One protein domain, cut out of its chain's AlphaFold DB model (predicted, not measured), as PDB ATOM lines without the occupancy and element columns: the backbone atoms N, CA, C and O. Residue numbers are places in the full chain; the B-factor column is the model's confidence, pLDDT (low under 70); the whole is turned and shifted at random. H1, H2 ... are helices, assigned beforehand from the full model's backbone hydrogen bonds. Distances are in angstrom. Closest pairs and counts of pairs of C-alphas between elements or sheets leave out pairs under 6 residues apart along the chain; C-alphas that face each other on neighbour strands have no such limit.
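AT A GLANCE: This is residues 100 to 164 of the 172 residues of an uncharacterized protein of Xylanimonas oleitrophica (UniProt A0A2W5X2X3). One long helix, H1, makes the length of this domain, and the chain folds back beside its later part as the shorter H2, a helical hairpin. Beyond H2 the chain runs out in a loop, residues 145 to 156, and comes back to a small helix, H3, set crosswise on H2 and apart from H1. The printed part has 65 residues with three named helices, in the order H1, H2, H3, and no named strand; the class is all helix. The whole is loose, with a radius of gyration of the C-alphas of 13.9 A, and a rod in outline, spanning 48 by 23 by 13 A.

IN THESE COORDINATES: H1 is residues 100 to 129, 42.9 A from first to last C-alpha, beginning at C-alpha 100 (132.679, 175.903, 158.576) and ending at C-alpha 129 (174.786, 170.129, 164.074). H2 is residues 136 to 144, 12.1 A long. H3 is residues 157 to 162, 8.7 A long, ending at C-alpha 162 (157.780, 153.953, 149.156).

HOW THE PARTS SIT: H1 touches H2 with residues 119 to 127 alone; the closest C-alphas, of Leu 120 and Ala 141, are 5.9 A apart. The two form a helical hairpin, at a shallow tilt of 5 degrees, opposite ways. H2 touches H3, about perpendicular at 85 degrees, and their closest C-alphas, of Leu 142 and Arg 158, are 5.2 A apart. H1 and H3 are apart. Residues 146 to 147 pair with residues 155 to 156, antiparallel. In H1, H2 and H3 every O i to N i+4 pair is within hydrogen-bond range.

THE WHOLE: The two C-alphas farthest apart, of Asp 100 and Asp 132, are 48.2 A apart. The printed part has no cut. The link from H1 to H2 is short, with 6 residues, and that from H2 to H3 is long, with 12. The mean pLDDT of the printed part is 83.5, and residues 151 to 153 are under 70.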
ATOM      1  N   ASP A 100     132.026 176.125 157.289       74.94
ATOM      2  CA  ASP A 100     132.679 175.903 158.576       74.94
ATOM      3  C   ASP A 100     133.445 174.579 158.625       74.94
ATOM      4  O   ASP A 100     134.601 174.551 159.054       74.94
ATOM      5  N   GLU A 101     132.874 173.489 158.116       75.44
ATOM      6  CA  GLU A 101     133.564 172.200 158.011       75.44
ATOM      7  C   GLU A 101     134.749 172.261 157.044       75.44
ATOM      8  O   GLU A 101     135.815 171.720 157.343       75.44
ATOM      9  N   GLN A 102     134.614 172.960 155.913       75.00
ATOM     10  CA  GLN A 102     135.721 173.175 154.977       75.00
ATOM     11  C   GLN A 102     136.823 174.032 155.597       75.00
ATOM     12  O   GLN A 102     138.014 173.771 155.405       75.00
ATOM     13  N   ARG A 103     136.456 175.069 156.355       78.06
ATOM     14  CA  ARG A 103     137.407 175.920 157.076       78.06
ATOM     15  C   ARG A 103     138.123 175.139 158.172       78.06
ATOM     16  O   ARG A 103     139.347 175.216 158.266       78.06
ATOM     17  N   ALA A 104     137.392 174.345 158.950       79.44
ATOM     18  CA  ALA A 104     137.947 173.476 159.981       79.44
ATOM     19  C   ALA A 104     138.856 172.394 159.383       79.44
ATOM     20  O   ALA A 104     139.915 172.099 159.934       79.44
ATOM     21  N   PHE A 105     138.476 171.822 158.241       78.88
ATOM     22  CA  PHE A 105     139.296 170.873 157.498       78.88
ATOM     23  C   PHE A 105     140.595 171.516 157.001       78.88
ATOM     24  O   PHE A 105     141.666 171.008 157.316       78.88
ATOM     25  N   ARG A 106     140.529 172.675 156.328       78.69
ATOM     26  CA  ARG A 106     141.724 173.420 155.888       78.69
ATOM     27  C   ARG A 106     142.641 173.756 157.061       78.69
ATOM     28  O   ARG A 106     143.834 173.504 156.986       78.69
ATOM     29  N   LYS A 107     142.085 174.241 158.176       85.06
ATOM     30  CA  LYS A 107     142.858 174.556 159.386       85.06
ATOM     31  C   LYS A 107     143.556 173.320 159.964       85.06
ATOM     32  O   LYS A 107     144.712 173.419 160.367       85.06
ATOM     33  N   ARG A 108     142.871 172.170 160.004       83.00
ATOM     34  CA  ARG A 108     143.460 170.890 160.433       83.00
ATOM     35  C   ARG A 108     144.575 170.445 159.491       83.00
ATOM     36  O   ARG A 108     145.658 170.140 159.975       83.00
ATOM     37  N   ALA A 109     144.340 170.494 158.181       81.12
ATOM     38  CA  ALA A 109     145.329 170.135 157.169       81.12
ATOM     39  C   ALA A 109     146.585 171.018 157.259       81.12
ATOM     40  O   ALA A 109     147.693 170.495 157.294       81.12
ATOM     41  N   THR A 110     146.426 172.343 157.378       83.62
ATOM     42  CA  THR A 110     147.553 173.277 157.535       83.62
ATOM     43  C   THR A 110     148.332 173.017 158.818       83.62
ATOM     44  O   THR A 110     149.554 172.944 158.775       83.62
ATOM     45  N   ARG A 111     147.647 172.843 159.956       86.88
ATOM     46  CA  ARG A 111     148.315 172.538 161.230       86.88
ATOM     47  C   ARG A 111     149.113 171.240 161.145       86.88
ATOM     48  O   ARG A 111     150.246 171.204 161.603       86.88
ATOM     49  N   HIS A 112     148.525 170.208 160.551       87.12
ATOM     50  CA  HIS A 112     149.196 168.933 160.350       87.12
ATOM     51  C   HIS A 112     150.432 169.088 159.462       87.12
ATOM     52  O   HIS A 112     151.482 168.563 159.796       87.12
ATOM     53  N   HIS A 113     150.330 169.834 158.358       83.56
ATOM     54  CA  HIS A 113     151.474 170.105 157.484       83.56
ATOM     55  C   HIS A 113     152.620 170.799 158.222       83.56
ATOM     56  O   HIS A 113     153.766 170.398 158.064       83.56
ATOM     57  N   LEU A 114     152.310 171.808 159.040       87.00
ATOM     58  CA  LEU A 114     153.320 172.500 159.841       87.00
ATOM     59  C   LEU A 114     154.003 171.545 160.823       87.00
ATOM     60  O   LEU A 114     155.221 171.532 160.894       87.00
ATOM     61  N   GLN A 115     153.244 170.674 161.488       89.00
ATOM     62  CA  GLN A 115     153.813 169.683 162.401       89.00
ATOM     63  C   GLN A 115     154.735 168.678 161.687       89.00
ATOM     64  O   GLN A 115     155.791 168.331 162.214       89.00
ATOM     65  N   THR A 116     154.361 168.229 160.485       88.88
ATOM     66  CA  THR A 116     155.214 167.380 159.637       88.88
ATOM     67  C   THR A 116     156.520 168.101 159.289       88.88
ATOM     68  O   THR A 116     157.589 167.510 159.412       88.88
ATOM     69  N   ILE A 117     156.444 169.378 158.896       88.19
ATOM     70  CA  ILE A 117     157.620 170.201 158.574       88.19
ATOM     71  C   ILE A 117     158.513 170.374 159.802       88.19
ATOM     72  O   ILE A 117     159.710 170.139 159.694       88.19
ATOM     73  N   ASP A 118     157.949 170.734 160.955       90.44
ATOM     74  CA  ASP A 118     158.708 170.959 162.189       90.44
ATOM     75  C   ASP A 118     159.448 169.688 162.626       90.44
ATOM     76  O   ASP A 118     160.632 169.744 162.950       90.44
ATOM     77  N   THR A 119     158.780 168.529 162.560       90.25
ATOM     78  CA  THR A 119     159.377 167.225 162.902       90.25
ATOM     79  C   THR A 119     160.596 166.930 162.027       90.25
ATOM     80  O   THR A 119     161.665 166.600 162.538       90.25
ATOM     81  N   LEU A 120     160.459 167.100 160.708       91.50
ATOM     82  CA  LEU A 120     161.550 166.858 159.763       91.50
ATOM     83  C   LEU A 120     162.671 167.895 159.903       91.50
ATOM     84  O   LEU A 120     163.843 167.536 159.883       91.50
ATOM     85  N   ALA A 121     162.330 169.174 160.066       90.06
ATOM     86  CA  ALA A 121     163.303 170.255 160.191       90.06
ATOM     87  C   ALA A 121     164.153 170.116 161.459       90.06
ATOM     88  O   ALA A 121     165.363 170.317 161.401       90.06
ATOM     89  N   MET A 122     163.544 169.732 162.586       91.25
ATOM     90  CA  MET A 122     164.273 169.466 163.827       91.25
ATOM     91  C   MET A 122     165.250 168.300 163.675       91.25
ATOM     92  O   MET A 122     166.390 168.412 164.120       91.25
ATOM     93  N   ALA A 123     164.826 167.212 163.028       89.00
ATOM     94  CA  ALA A 123     165.682 166.053 162.806       89.00
ATOM     95  C   ALA A 123     166.861 166.379 161.876       89.00
ATOM     96  O   ALA A 123     168.003 166.058 162.188       89.00
ATOM     97  N   ILE A 124     166.600 167.096 160.777       89.25
ATOM     98  CA  ILE A 124     167.651 167.569 159.868       89.25
ATOM     99  C   ILE A 124     168.633 168.476 160.610       89.25
ATOM    100  O   ILE A 124     169.837 168.303 160.460       89.25
ATOM    101  N   ASN A 125     168.150 169.421 161.422       90.06
ATOM    102  CA  ASN A 125     169.044 170.318 162.150       90.06
ATOM    103  C   ASN A 125     169.925 169.557 163.146       90.06
ATOM    104  O   ASN A 125     171.128 169.779 163.175       90.06
ATOM    105  N   ALA A 126     169.345 168.625 163.908       87.75
ATOM    106  CA  ALA A 126     170.098 167.792 164.841       87.75
ATOM    107  C   ALA A 126     171.172 166.955 164.126       87.75
ATOM    108  O   ALA A 126     172.300 166.891 164.598       87.75
ATOM    109  N   TYR A 127     170.846 166.378 162.967       89.44
ATOM    110  CA  TYR A 127     171.797 165.610 162.161       89.44
ATOM    111  C   TYR A 127     172.935 166.466 161.581       89.44
ATOM    112  O   TYR A 127     174.051 165.988 161.422       89.44
ATOM    113  N   LEU A 128     172.670 167.732 161.238       90.31
ATOM    114  CA  LEU A 128     173.689 168.634 160.688       90.31
ATOM    115  C   LEU A 128     174.576 169.278 161.762       90.31
ATOM    116  O   LEU A 128     175.707 169.653 161.457       90.31
ATOM    117  N   GLU A 129     174.060 169.475 162.975       90.88
ATOM    118  CA  GLU A 129     174.786 170.129 164.074       90.88
ATOM    119  C   GLU A 129     175.662 169.166 164.889       90.88
ATOM    120  O   GLU A 129     176.598 169.620 165.547       90.88
ATOM    121  N   ASP A 130     175.380 167.863 164.844       87.75
ATOM    122  CA  ASP A 130     176.116 166.833 165.578       87.75
ATOM    123  C   ASP A 130     176.856 165.898 164.605       87.75
ATOM    124  O   ASP A 130     176.241 165.133 163.865       87.75
ATOM    125  N   GLU A 131     178.194 165.967 164.605       80.31
ATOM    126  CA  GLU A 131     179.060 165.147 163.740       80.31
ATOM    127  C   GLU A 131     178.953 163.640 164.040       80.31
ATOM    128  O   GLU A 131     179.261 162.829 163.165       80.31
ATOM    129  N   ASP A 132     178.491 163.267 165.239       89.25
ATOM    130  CA  ASP A 132     178.297 161.878 165.669       89.25
ATOM    131  C   ASP A 132     176.820 161.431 165.573       89.25
ATOM    132  O   ASP A 132     176.457 160.351 166.058       89.25
ATOM    133  N   ALA A 133     175.943 162.238 164.961       84.12
ATOM    134  CA  ALA A 133     174.529 161.905 164.821       84.12
ATOM    135  C   ALA A 133     174.316 160.624 163.997       84.12
ATOM    136  O   ALA A 133     174.821 160.475 162.884       84.12
ATOM    137  N   SER A 134     173.493 159.707 164.519       88.31
ATOM    138  CA  SER A 134     173.088 158.508 163.773       88.31
ATOM    139  C   SER A 134     172.159 158.867 162.612       88.31
ATOM    140  O   SER A 134     171.233 159.667 162.773       88.31
ATOM    141  N   GLU A 135     172.335 158.196 161.471       82.12
ATOM    142  CA  GLU A 135     171.384 158.234 160.351       82.12
ATOM    143  C   GLU A 135     169.981 157.754 160.774       82.12
ATOM    144  O   GLU A 135     168.982 158.247 160.243       82.12
ATOM    145  N   ASP A 136     169.890 156.897 161.803       88.69
ATOM    146  CA  ASP A 136     168.623 156.417 162.379       88.69
ATOM    147  C   ASP A 136     167.707 157.570 162.828       88.69
ATOM    148  O   ASP A 136     166.486 157.451 162.816       88.69
ATOM    149  N   LEU A 137     168.276 158.724 163.185       88.25
ATOM    150  CA  LEU A 137     167.509 159.895 163.604       88.25
ATOM    151  C   LEU A 137     166.672 160.483 162.454       88.25
ATOM    152  O   LEU A 137     165.543 160.931 162.666       88.25
ATOM    153  N   LEU A 138     167.205 160.473 161.229       87.25
ATOM    154  CA  LEU A 138     166.469 160.907 160.039       87.25
ATOM    155  C   LEU A 138     165.418 159.867 159.642       87.25
ATOM    156  O   LEU A 138     164.312 160.218 159.229       87.25
ATOM    157  N   GLU A 139     165.759 158.593 159.797       86.44
ATOM    158  CA  GLU A 139     164.868 157.465 159.564       86.44
ATOM    159  C   GLU A 139     163.634 157.498 160.478       86.44
ATOM    160  O   GLU A 139     162.500 157.471 159.990       86.44
ATOM    161  N   ASP A 140     163.848 157.669 161.782       87.88
ATOM    162  CA  ASP A 140     162.796 157.804 162.790       87.88
ATOM    163  C   ASP A 140     161.915 159.028 162.525       87.88
ATOM    164  O   ASP A 140     160.690 158.981 162.679       87.88
ATOM    165  N   ALA A 141     162.511 160.138 162.084       88.56
ATOM    166  CA  ALA A 141     161.761 161.338 161.740       88.56
ATOM    167  C   ALA A 141     160.836 161.119 160.535       88.56
ATOM    168  O   ALA A 141     159.719 161.641 160.523       88.56
ATOM    169  N   LEU A 142     161.250 160.325 159.540       87.81
ATOM    170  CA  LEU A 142     160.404 159.962 158.397       87.81
ATOM    171  C   LEU A 142     159.245 159.030 158.787       87.81
ATOM    172  O   LEU A 142     158.195 159.077 158.135       87.81
ATOM    173  N   ASP A 143     159.413 158.226 159.839       87.81
ATOM    174  CA  ASP A 143     158.363 157.364 160.397       87.81
ATOM    175  C   ASP A 143     157.394 158.119 161.315       87.81
ATOM    176  O   ASP A 143     156.200 157.815 161.353       87.81
ATOM    177  N   GLN A 144     157.873 159.139 162.025       84.75
ATOM    178  CA  GLN A 144     157.039 159.994 162.875       84.75
ATOM    179  C   GLN A 144     156.280 161.056 162.072       84.75
ATOM    180  O   GLN A 144     155.128 161.386 162.378       84.75
ATOM    181  N   ALA A 145     156.911 161.605 161.035       89.56
ATOM    182  CA  ALA A 145     156.296 162.570 160.147       89.56
ATOM    183  C   ALA A 145     155.233 161.878 159.288       89.56
ATOM    184  O   ALA A 145     155.473 160.837 158.682       89.56
ATOM    185  N   THR A 146     154.047 162.476 159.192       87.50
ATOM    186  CA  THR A 146     152.937 161.911 158.414       87.50
ATOM    187  C   THR A 146     152.431 162.878 157.346       87.50
ATOM    188  O   THR A 146     152.569 164.097 157.461       87.50
ATOM    189  N   LEU A 147     151.821 162.347 156.287       82.56
ATOM    190  CA  LEU A 147     151.143 163.114 155.247       82.56
ATOM    191  C   LEU A 147     149.634 163.081 155.437       82.56
ATOM    192  O   LEU A 147     149.005 162.023 155.489       82.56
ATOM    193  N   PHE A 148     149.041 164.272 155.448       78.44
ATOM    194  CA  PHE A 148     147.597 164.430 155.472       78.44
ATOM    195  C   PHE A 148     147.004 164.165 154.080       78.44
ATOM    196  O   PHE A 148     147.136 164.984 153.172       78.44
ATOM    197  N   LEU A 149     146.314 163.035 153.917       76.50
ATOM    198  CA  LEU A 149     145.717 162.589 152.647       76.50
ATOM    199  C   LEU A 149     144.213 162.904 152.543       76.50
ATOM    200  O   LEU A 149     143.430 162.171 151.931       76.50
ATOM    201  N   GLY A 150     143.800 164.010 153.156       74.44
ATOM    202  CA  GLY A 150     142.423 164.484 153.144       74.44
ATOM    203  C   GLY A 150     141.487 163.624 153.990       74.44
ATOM    204  O   GLY A 150     141.493 163.739 155.209       74.44
ATOM    205  N   ASP A 151     140.662 162.803 153.339       68.00
ATOM    206  CA  ASP A 151     139.708 161.897 154.006       68.00
ATOM    207  C   ASP A 151     140.288 160.513 154.321       68.00
ATOM    208  O   ASP A 151     139.611 159.669 154.907       68.00
ATOM    209  N   ARG A 152     141.531 160.251 153.912       64.44
ATOM    210  CA  ARG A 152     142.227 158.998 154.218       64.44
ATOM    211  C   ARG A 152     142.972 159.121 155.556       64.44
ATOM    212  O   ARG A 152     143.342 160.237 155.932       64.44
ATOM    213  N   PRO A 153     143.246 157.997 156.244       68.50
ATOM    214  CA  PRO A 153     144.199 157.984 157.348       68.50
ATOM    215  C   PRO A 153     145.531 158.592 156.901       68.50
ATOM    216  O   PRO A 153     145.957 158.380 155.761       68.50
ATOM    217  N   ALA A 154     146.165 159.364 157.782       80.38
ATOM    218  CA  ALA A 154     147.507 159.858 157.527       80.38
ATOM    219  C   ALA A 154     148.472 158.666 157.407       80.38
ATOM    220  O   ALA A 154     148.326 157.673 158.118       80.38
ATOM    221  N   VAL A 155     149.426 158.763 156.486       82.44
ATOM    222  CA  VAL A 155     150.486 157.761 156.270       82.44
ATOM    223  C   VAL A 155     151.826 158.375 156.639       82.44
ATOM    224  O   VAL A 155     151.954 159.598 156.555       82.44
ATOM    225  N   THR A 156     152.814 157.577 157.034       86.81
ATOM    226  CA  THR A 156     154.158 158.105 157.317       86.81
ATOM    227  C   THR A 156     154.789 158.661 156.039       86.81
ATOM    228  O   THR A 156     154.422 158.277 154.921       86.81
ATOM    229  N   VAL A 157     155.716 159.609 156.173       85.12
ATOM    230  CA  VAL A 157     156.441 160.168 155.025       85.12
ATOM    231  C   VAL A 157     157.270 159.072 154.357       85.12
ATOM    232  O   VAL A 157     157.290 159.004 153.128       85.12
ATOM    233  N   ARG A 158     157.865 158.161 155.140       82.44
ATOM    234  CA  ARG A 158     158.564 156.975 154.624       82.44
ATOM    235  C   ARG A 158     157.657 156.088 153.770       82.44
ATOM    236  O   ARG A 158     157.993 155.794 152.621       82.44
ATOM    237  N   ASP A 159     156.481 155.727 154.276       79.12
ATOM    238  CA  ASP A 159     155.515 154.919 153.527       79.12
ATOM    239  C   ASP A 159     155.027 155.640 152.271       79.12
ATOM    240  O   ASP A 159     154.816 155.022 151.226       79.12
ATOM    241  N   ALA A 160     154.855 156.959 152.349       78.88
ATOM    242  CA  ALA A 160     154.446 157.763 151.211       78.88
ATOM    243  C   ALA A 160     155.517 157.847 150.118       78.88
ATOM    244  O   ALA A 160     155.167 157.852 148.934       78.88
ATOM    245  N   LEU A 161     156.800 157.889 150.487       76.31
ATOM    246  CA  LEU A 161     157.918 157.782 149.550       76.31
ATOM    247  C   LEU A 161     157.921 156.402 148.882       76.31
ATOM    248  O   LEU A 161     157.924 156.327 147.655       76.31
ATOM    249  N   ALA A 162     157.815 155.325 149.667       76.69
ATOM    250  CA  ALA A 162     157.780 153.953 149.156       76.69
ATOM    251  C   ALA A 162     156.593 153.698 148.207       76.69
ATOM    252  O   ALA A 162     156.720 152.984 147.214       76.69
ATOM    253  N   GLN A 163     155.442 154.318 148.481       70.94
ATOM    254  CA  GLN A 163     154.238 154.234 147.647       70.94
ATOM    255  C   GLN A 163     154.239 155.214 146.460       70.94
ATOM    256  O   GLN A 163     153.290 155.226 145.675       70.94
ATOM    257  N   GLY A 164     155.279 156.044 146.313       72.06
ATOM    258  CA  GLY A 164     155.410 157.001 145.213       72.06
ATOM    259  C   GLY A 164     154.451 158.194 145.293       72.06
ATOM    260  O   GLY A 164     154.181 158.835 144.275       72.06
TER     261      GLY A 164